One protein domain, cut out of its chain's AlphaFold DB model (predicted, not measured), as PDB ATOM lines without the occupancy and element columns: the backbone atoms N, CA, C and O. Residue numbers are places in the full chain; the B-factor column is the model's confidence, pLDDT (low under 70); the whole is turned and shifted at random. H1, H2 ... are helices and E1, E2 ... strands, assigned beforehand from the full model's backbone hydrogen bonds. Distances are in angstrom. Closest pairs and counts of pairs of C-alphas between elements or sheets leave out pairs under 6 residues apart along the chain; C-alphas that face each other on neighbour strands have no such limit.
ATOM      1  N   TYR A   5    -132.747-196.715 309.222       90.62
ATOM      2  CA  TYR A   5    -131.461-196.367 309.809       90.62
ATOM      3  C   TYR A   5    -130.444-197.460 309.501       90.62
ATOM      4  O   TYR A   5    -130.792-198.632 309.420       90.62
ATOM      5  N   VAL A   6    -129.174-197.097 309.360       91.19
ATOM      6  CA  VAL A   6    -128.122-198.018 308.914       91.19
ATOM      7  C   VAL A   6    -126.955-197.982 309.886       91.19
ATOM      8  O   VAL A   6    -126.578-196.912 310.372       91.19
ATOM      9  N   VAL A   7    -126.342-199.137 310.147       88.50
ATOM     10  CA  VAL A   7    -125.137-199.207 310.985       88.50
ATOM     11  C   VAL A   7    -123.887-199.177 310.110       88.50
ATOM     12  O   VAL A   7    -123.621-200.100 309.338       88.50
ATOM     13  N   LYS A   8    -123.081-198.127 310.259       86.25
ATOM     14  CA  LYS A   8    -121.826-197.921 309.536       86.25
ATOM     15  C   LYS A   8    -120.731-197.467 310.497       86.25
ATOM     16  O   LYS A   8    -120.910-196.496 311.223       86.25
ATOM     17  N   ASP A   9    -119.602-198.176 310.506       87.25
ATOM     18  CA  ASP A   9    -118.427-197.833 311.326       87.25
ATOM     19  C   ASP A   9    -118.747-197.633 312.827       87.25
ATOM     20  O   ASP A   9    -118.222-196.733 313.481       87.25
ATOM     21  N   GLY A  10    -119.652-198.457 313.379       86.75
ATOM     22  CA  GLY A  10    -120.095-198.352 314.780       86.75
ATOM     23  C   GLY A  10    -121.039-197.176 315.061       86.75
ATOM     24  O   GLY A  10    -121.228-196.795 316.216       86.75
ATOM     25  N   LYS A  11    -121.625-196.586 314.020       89.69
ATOM     26  CA  LYS A  11    -122.565-195.469 314.108       89.69
ATOM     27  C   LYS A  11    -123.869-195.829 313.427       89.69
ATOM     28  O   LYS A  11    -123.862-196.504 312.403       89.69
ATOM     29  N   ILE A  12    -124.970-195.353 313.979       91.38
ATOM     30  CA  ILE A  12    -126.299-195.483 313.389       91.38
ATOM     31  C   ILE A  12    -126.579-194.172 312.666       91.38
ATOM     32  O   ILE A  12    -126.542-193.127 313.306       91.38
ATOM     33  N   VAL A  13    -126.821-194.199 311.360       91.19
ATOM     34  CA  VAL A  13    -127.153-193.000 310.570       91.19
ATOM     35  C   VAL A  13    -128.500-193.183 309.888       91.19
ATOM     36  O   VAL A  13    -128.850-194.304 309.520       91.19
ATOM     37  N   GLN A  14    -129.259-192.103 309.716       91.31
ATOM     38  CA  GLN A  14    -130.503-192.160 308.949       91.31
ATOM     39  C   GLN A  14    -130.212-192.551 307.496       91.31
ATOM     40  O   GLN A  14    -129.256-192.074 306.880       91.31
ATOM     41  N   PHE A  15    -131.020-193.458 306.959       89.50
ATOM     42  CA  PHE A  15    -130.919-193.898 305.580       89.50
ATOM     43  C   PHE A  15    -131.512-192.851 304.638       89.50
ATOM     44  O   PHE A  15    -132.687-192.505 304.740       89.50
ATOM     45  N   ASP A  16    -130.701-192.409 303.682       85.44
ATOM     46  CA  ASP A  16    -131.074-191.409 302.674       85.44
ATOM     47  C   ASP A  16    -131.308-192.029 301.278       85.44
ATOM     48  O   ASP A  16    -131.330-191.342 300.268       85.44
ATOM     49  N   GLY A  17    -131.419-193.359 301.151       80.62
ATOM     50  CA  GLY A  17    -131.592-194.014 299.839       80.62
ATOM     51  C   GLY A  17    -130.289-194.289 299.076       80.62
ATOM     52  O   GLY A  17    -130.249-195.162 298.211       80.62
ATOM     53  N   HIS A  18    -129.201-193.595 299.418       77.12
ATOM     54  CA  HIS A  18    -127.913-193.685 298.716       77.12
ATOM     55  C   HIS A  18    -126.883-194.619 299.374       77.12
ATOM     56  O   HIS A  18    -125.846-194.930 298.779       77.12
ATOM     57  N   THR A  19    -127.139-195.084 300.598       68.44
ATOM     58  CA  THR A  19    -126.181-195.908 301.345       68.44
ATOM     59  C   THR A  19    -126.266-197.376 300.907       68.44
ATOM     60  O   THR A  19    -127.304-198.009 301.026       68.44
ATOM     61  N   LYS A  20    -125.173-197.968 300.405       62.53
ATOM     62  CA  LYS A  20    -125.109-199.420 300.138       62.53
ATOM     63  C   LYS A  20    -124.963-200.172 301.465       62.53
ATOM     64  O   LYS A  20    -123.893-200.138 302.068       62.53
ATOM     65  N   GLU A  21    -126.031-200.795 301.946       65.44
ATOM     66  CA  GLU A  21    -126.087-201.315 303.315       65.44
ATOM     67  C   GLU A  21    -125.531-202.723 303.529       65.44
ATOM     68  O   GLU A  21    -125.555-203.574 302.640       65.44
ATOM     69  N   LYS A  22    -125.088-202.967 304.773       64.38
ATOM     70  CA  LYS A  22    -124.914-204.307 305.349       64.38
ATOM     71  C   LYS A  22    -125.975-204.671 306.403       64.38
ATOM     72  O   LYS A  22    -126.080-205.858 306.665       64.38
ATOM     73  N   ASN A  23    -126.738-203.723 306.979       78.94
ATOM     74  CA  ASN A  23    -127.898-203.985 307.855       78.94
ATOM     75  C   ASN A  23    -128.770-202.726 308.037       78.94
ATOM     76  O   ASN A  23    -128.361-201.811 308.761       78.94
ATOM     77  N   VAL A  24    -129.963-202.749 307.432       88.19
ATOM     78  CA  VAL A  24    -131.002-201.717 307.580       88.19
ATOM     79  C   VAL A  24    -131.857-202.041 308.788       88.19
ATOM     80  O   VAL A  24    -132.316-203.174 308.936       88.19
ATOM     81  N   LEU A  25    -132.098-201.055 309.641       88.75
ATOM     82  CA  LEU A  25    -132.904-201.163 310.848       88.75
ATOM     83  C   LEU A  25    -134.070-200.176 310.784       88.75
ATOM     84  O   LEU A  25    -133.904-199.014 310.414       88.75
ATOM     85  N   GLY A  26    -135.253-200.643 311.175       90.50
ATOM     86  CA  GLY A  26    -136.395-199.771 311.436       90.50
ATOM     87  C   GLY A  26    -136.275-199.081 312.795       90.50
ATOM     88  O   GLY A  26    -135.541-199.535 313.674       90.50
ATOM     89  N   GLU A  27    -137.039-198.008 312.988       90.19
ATOM     90  CA  GLU A  27    -137.061-197.224 314.231       90.19
ATOM     91  C   GLU A  27    -137.274-198.080 315.490       90.19
ATOM     92  O   GLU A  27    -136.528-197.941 316.458       90.19
ATOM     93  N   ALA A  28    -138.226-199.018 315.455       90.00
ATOM     94  CA  ALA A  28    -138.501-199.915 316.579       90.00
ATOM     95  C   ALA A  28    -137.266-200.739 316.979       90.00
ATOM     96  O   ALA A  28    -136.896-200.762 318.150       90.00
ATOM     97  N   ALA A  29    -136.560-201.315 316.002       90.75
ATOM     98  CA  ALA A  29    -135.355-202.103 316.252       90.75
ATOM     99  C   ALA A  29    -134.207-201.250 316.824       90.75
ATOM    100  O   ALA A  29    -133.437-201.724 317.661       90.75
ATOM    101  N   ILE A  30    -134.090-199.983 316.406       90.94
ATOM    102  CA  ILE A  30    -133.122-199.045 316.990       90.94
ATOM    103  C   ILE A  30    -133.462-198.760 318.453       90.94
ATOM    104  O   ILE A  30    -132.565-198.780 319.297       90.94
ATOM    105  N   ILE A  31    -134.737-198.519 318.763       91.31
ATOM    106  CA  ILE A  31    -135.192-198.269 320.136       91.31
ATOM    107  C   ILE A  31    -134.939-199.502 321.011       91.31
ATOM    108  O   ILE A  31    -134.435-199.355 322.121       91.31
ATOM    109  N   GLU A  32    -135.223-200.705 320.514       91.81
ATOM    110  CA  GLU A  32    -134.988-201.952 321.248       91.81
ATOM    111  C   GLU A  32    -133.499-202.207 321.522       91.81
ATOM    112  O   GLU A  32    -133.137-202.618 322.624       91.81
ATOM    113  N   ALA A  33    -132.618-201.940 320.553       88.88
ATOM    114  CA  ALA A  33    -131.188-202.221 320.682       88.88
ATOM    115  C   ALA A  33    -130.390-201.110 321.391       88.88
ATOM    116  O   ALA A  33    -129.422-201.401 322.097       88.88
ATOM    117  N   TYR A  34    -130.759-199.843 321.188       88.75
ATOM    118  CA  TYR A  34    -129.959-198.675 321.588       88.75
ATOM    119  C   TYR A  34    -130.735-197.642 322.420       88.75
ATOM    120  O   TYR A  34    -130.126-196.716 322.965       88.75
ATOM    121  N   GLY A  35    -132.053-197.799 322.554       91.38
ATOM    122  CA  GLY A  35    -132.932-196.908 323.304       91.38
ATOM    123  C   GLY A  35    -133.424-195.695 322.508       91.38
ATOM    124  O   GLY A  35    -132.865-195.307 321.485       91.38
ATOM    125  N   GLN A  36    -134.460-195.033 323.035       93.12
ATOM    126  CA  GLN A  36    -135.088-193.857 322.412       93.12
ATOM    127  C   GLN A  36    -134.111-192.697 322.168       93.12
ATOM    128  O   GLN A  36    -134.271-191.933 321.219       93.12
ATOM    129  N   LYS A  37    -133.068-192.580 323.001       93.31
ATOM    130  CA  LYS A  37    -132.038-191.546 322.853       93.31
ATOM    131  C   LYS A  37    -131.322-191.628 321.500       93.31
ATOM    132  O   LYS A  37    -130.968-190.591 320.953       93.31
ATOM    133  N   ALA A  38    -131.140-192.832 320.953       92.62
ATOM    134  CA  ALA A  38    -130.515-192.997 319.647       92.62
ATOM    135  C   ALA A  38    -131.341-192.325 318.542       92.62
ATOM    136  O   ALA A  38    -130.774-191.642 317.698       92.62
ATOM    137  N   ILE A  39    -132.671-192.448 318.590       93.25
ATOM    138  CA  ILE A  39    -133.577-191.783 317.645       93.25
ATOM    139  C   ILE A  39    -133.528-190.264 317.803       93.25
ATOM    140  O   ILE A  39    -133.477-189.553 316.805       93.25
ATOM    141  N   ASP A  40    -133.494-189.759 319.037       94.69
ATOM    142  CA  ASP A  40    -133.415-188.316 319.295       94.69
ATOM    143  C   ASP A  40    -132.115-187.708 318.740       94.69
ATOM    144  O   ASP A  40    -132.141-186.726 317.994       94.69
ATOM    145  N   ASP A  41    -130.978-188.355 319.012       94.38
ATOM    146  CA  ASP A  41    -129.673-187.938 318.495       94.38
ATOM    147  C   ASP A  41    -129.609-188.056 316.960       94.38
ATOM    148  O   ASP A  41    -129.065-187.167 316.305       94.38
ATOM    149  N   ILE A  42    -130.200-189.091 316.351       93.62
ATOM    150  CA  ILE A  42    -130.262-189.198 314.885       93.62
ATOM    151  C   ILE A  42    -131.156-188.109 314.290       93.62
ATOM    152  O   ILE A  42    -130.753-187.471 313.324       93.62
ATOM    153  N   ASN A  43    -132.321-187.827 314.869       92.06
ATOM    154  CA  ASN A  43    -133.195-186.755 314.387       92.06
ATOM    155  C   ASN A  43    -132.528-185.377 314.497       92.06
ATOM    156  O   ASN A  43    -132.762-184.499 313.669       92.06
ATOM    157  N   ARG A  44    -131.681-185.181 315.512       93.88
ATOM    158  CA  ARG A  44    -130.996-183.910 315.755       93.88
ATOM    159  C   ARG A  44    -129.700-183.743 314.963       93.88
ATOM    160  O   ARG A  44    -129.390-182.629 314.547       93.88
ATOM    161  N   PHE A  45    -128.926-184.813 314.795       93.19
ATOM    162  CA  PHE A  45    -127.560-184.770 314.253       93.19
ATOM    163  C   PHE A  45    -127.359-185.628 312.994       93.19
ATOM    164  O   PHE A  45    -126.276-185.610 312.414       93.19
ATOM    165  N   GLY A  46    -128.359-186.408 312.583       91.06
ATOM    166  CA  GLY A  46    -128.287-187.389 311.492       91.06
ATOM    167  C   GLY A  46    -127.565-188.692 311.858       91.06
ATOM    168  O   GLY A  46    -127.510-189.615 311.044       91.06
ATOM    169  N   VAL A  47    -126.996-188.784 313.068       92.44
ATOM    170  CA  VAL A  47    -126.168-189.913 313.509       92.44
ATOM    171  C   VAL A  47    -126.209-190.125 315.024       92.44
ATOM    172  O   VAL A  47    -126.210-189.171 315.796       92.44
ATOM    173  N   TYR A  48    -126.112-191.384 315.452       92.88
ATOM    174  CA  TYR A  48    -125.841-191.797 316.827       92.88
ATOM    175  C   TYR A  48    -124.559-192.635 316.908       92.88
ATOM    176  O   TYR A  48    -124.348-193.558 316.118       92.88
ATOM    177  N   ASN A  49    -123.687-192.328 317.872       91.50
ATOM    178  CA  ASN A  49    -122.471-193.108 318.120       91.50
ATOM    179  C   ASN A  49    -122.755-194.220 319.130       91.50
ATOM    180  O   ASN A  49    -123.139-193.941 320.267       91.50
ATOM    181  N   ILE A  50    -122.478-195.468 318.751       88.56
ATOM    182  CA  ILE A  50    -122.587-196.604 319.664       88.56
ATOM    183  C   ILE A  50    -121.378-196.551 320.607       88.56
ATOM    184  O   ILE A  50    -120.260-196.907 320.231       88.56
TER     185      ILE A  50
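This is residues 5 to 50 of the 52 residues of an uncharacterized protein of Paenibacillus sacheonensis (UniProt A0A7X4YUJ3). A small antiparallel sheet of four short strands, twisted by 80 degrees from edge to edge, has two short helices over one face and no named helix over the other. The two helices touch and stand about perpendicular to each other: H1 runs along E1, while H2 stands up from the sheet over the edge strand E4, and a loop of residues 15 to 23 bows out between E2 and E3. The printed part has 46 residues, with the named elements in the order E1, E2, E3, H1, H2, E4 along the chain and the sheet in the order E3, E1, E2, E4. The class is mixed, helices and strands, in two layers, meaning helices on one face of a sheet. The whole is compact, with a radius of gyration of the C-alphas of 9.5 A, and rounded, with spans of 25 by 19 by 17 A.

In the sheet, E1, residues 5 to 8, and E2, residues 11 to 14, form a hairpin, antiparallel at 146 degrees, with N 6 and O 13 within hydrogen-bond range at 2.8 A. On the other side of E2 is E4, residues 47 to 49, antiparallel at 165 degrees, with N 48 and O 12 within hydrogen-bond range at 2.8 A. E3, residues 24 to 26, is the other edge strand, antiparallel to E1 at 143 degrees, with N 25 and O 5 within hydrogen-bond range at 2.8 A. E3 and E4 are apart. H2, residues 36 to 45, is on the sheet at a height of 6.1 A, over E4, and its line rises 52 degrees out of the local plane: it stands up from the sheet. The closest C-alphas of H2 and E4 are those of Ile 42 and Tyr 48, 5.5 A apart. H1, residues 27 to 34, is on the same face at a height of 9.6 A, over E1 and only just not over E2, on which 2 of its 8 C-alphas fall. It runs along the strands, at 11 degrees to E1 on the local plane. H1 and H2 touch, about perpendicular at 70.5 degrees, only just past a steep tilt; their closest C-alphas, those of Ile 31 and Ala 38, are 7.1 A apart. In H1 and H2 every O i to N i+4 pair is within hydrogen-bond range.

E1 begins at C-alpha 5, (-131.461, -196.367, 309.809), and is 9.8 A long; E2 is 10.0 A, E3 6.9 A and E4 6.7 A. H1 is 10.3 A long. H2 is 14.3 A long, from C-alpha 36 at (-135.088, -193.857, 322.412). E4 ends at C-alpha 49, (-122.471, -193.108, 318.120).

The C-alphas farthest apart, those of His 18 and Gly 35, are 25.3 A apart. The printed part has no cut. The link from E2 to E3 is short, with 9 residues; the other links are tight. Mean pLDDT of the printed part is 87.8, and residues 19 to 22 are under 70.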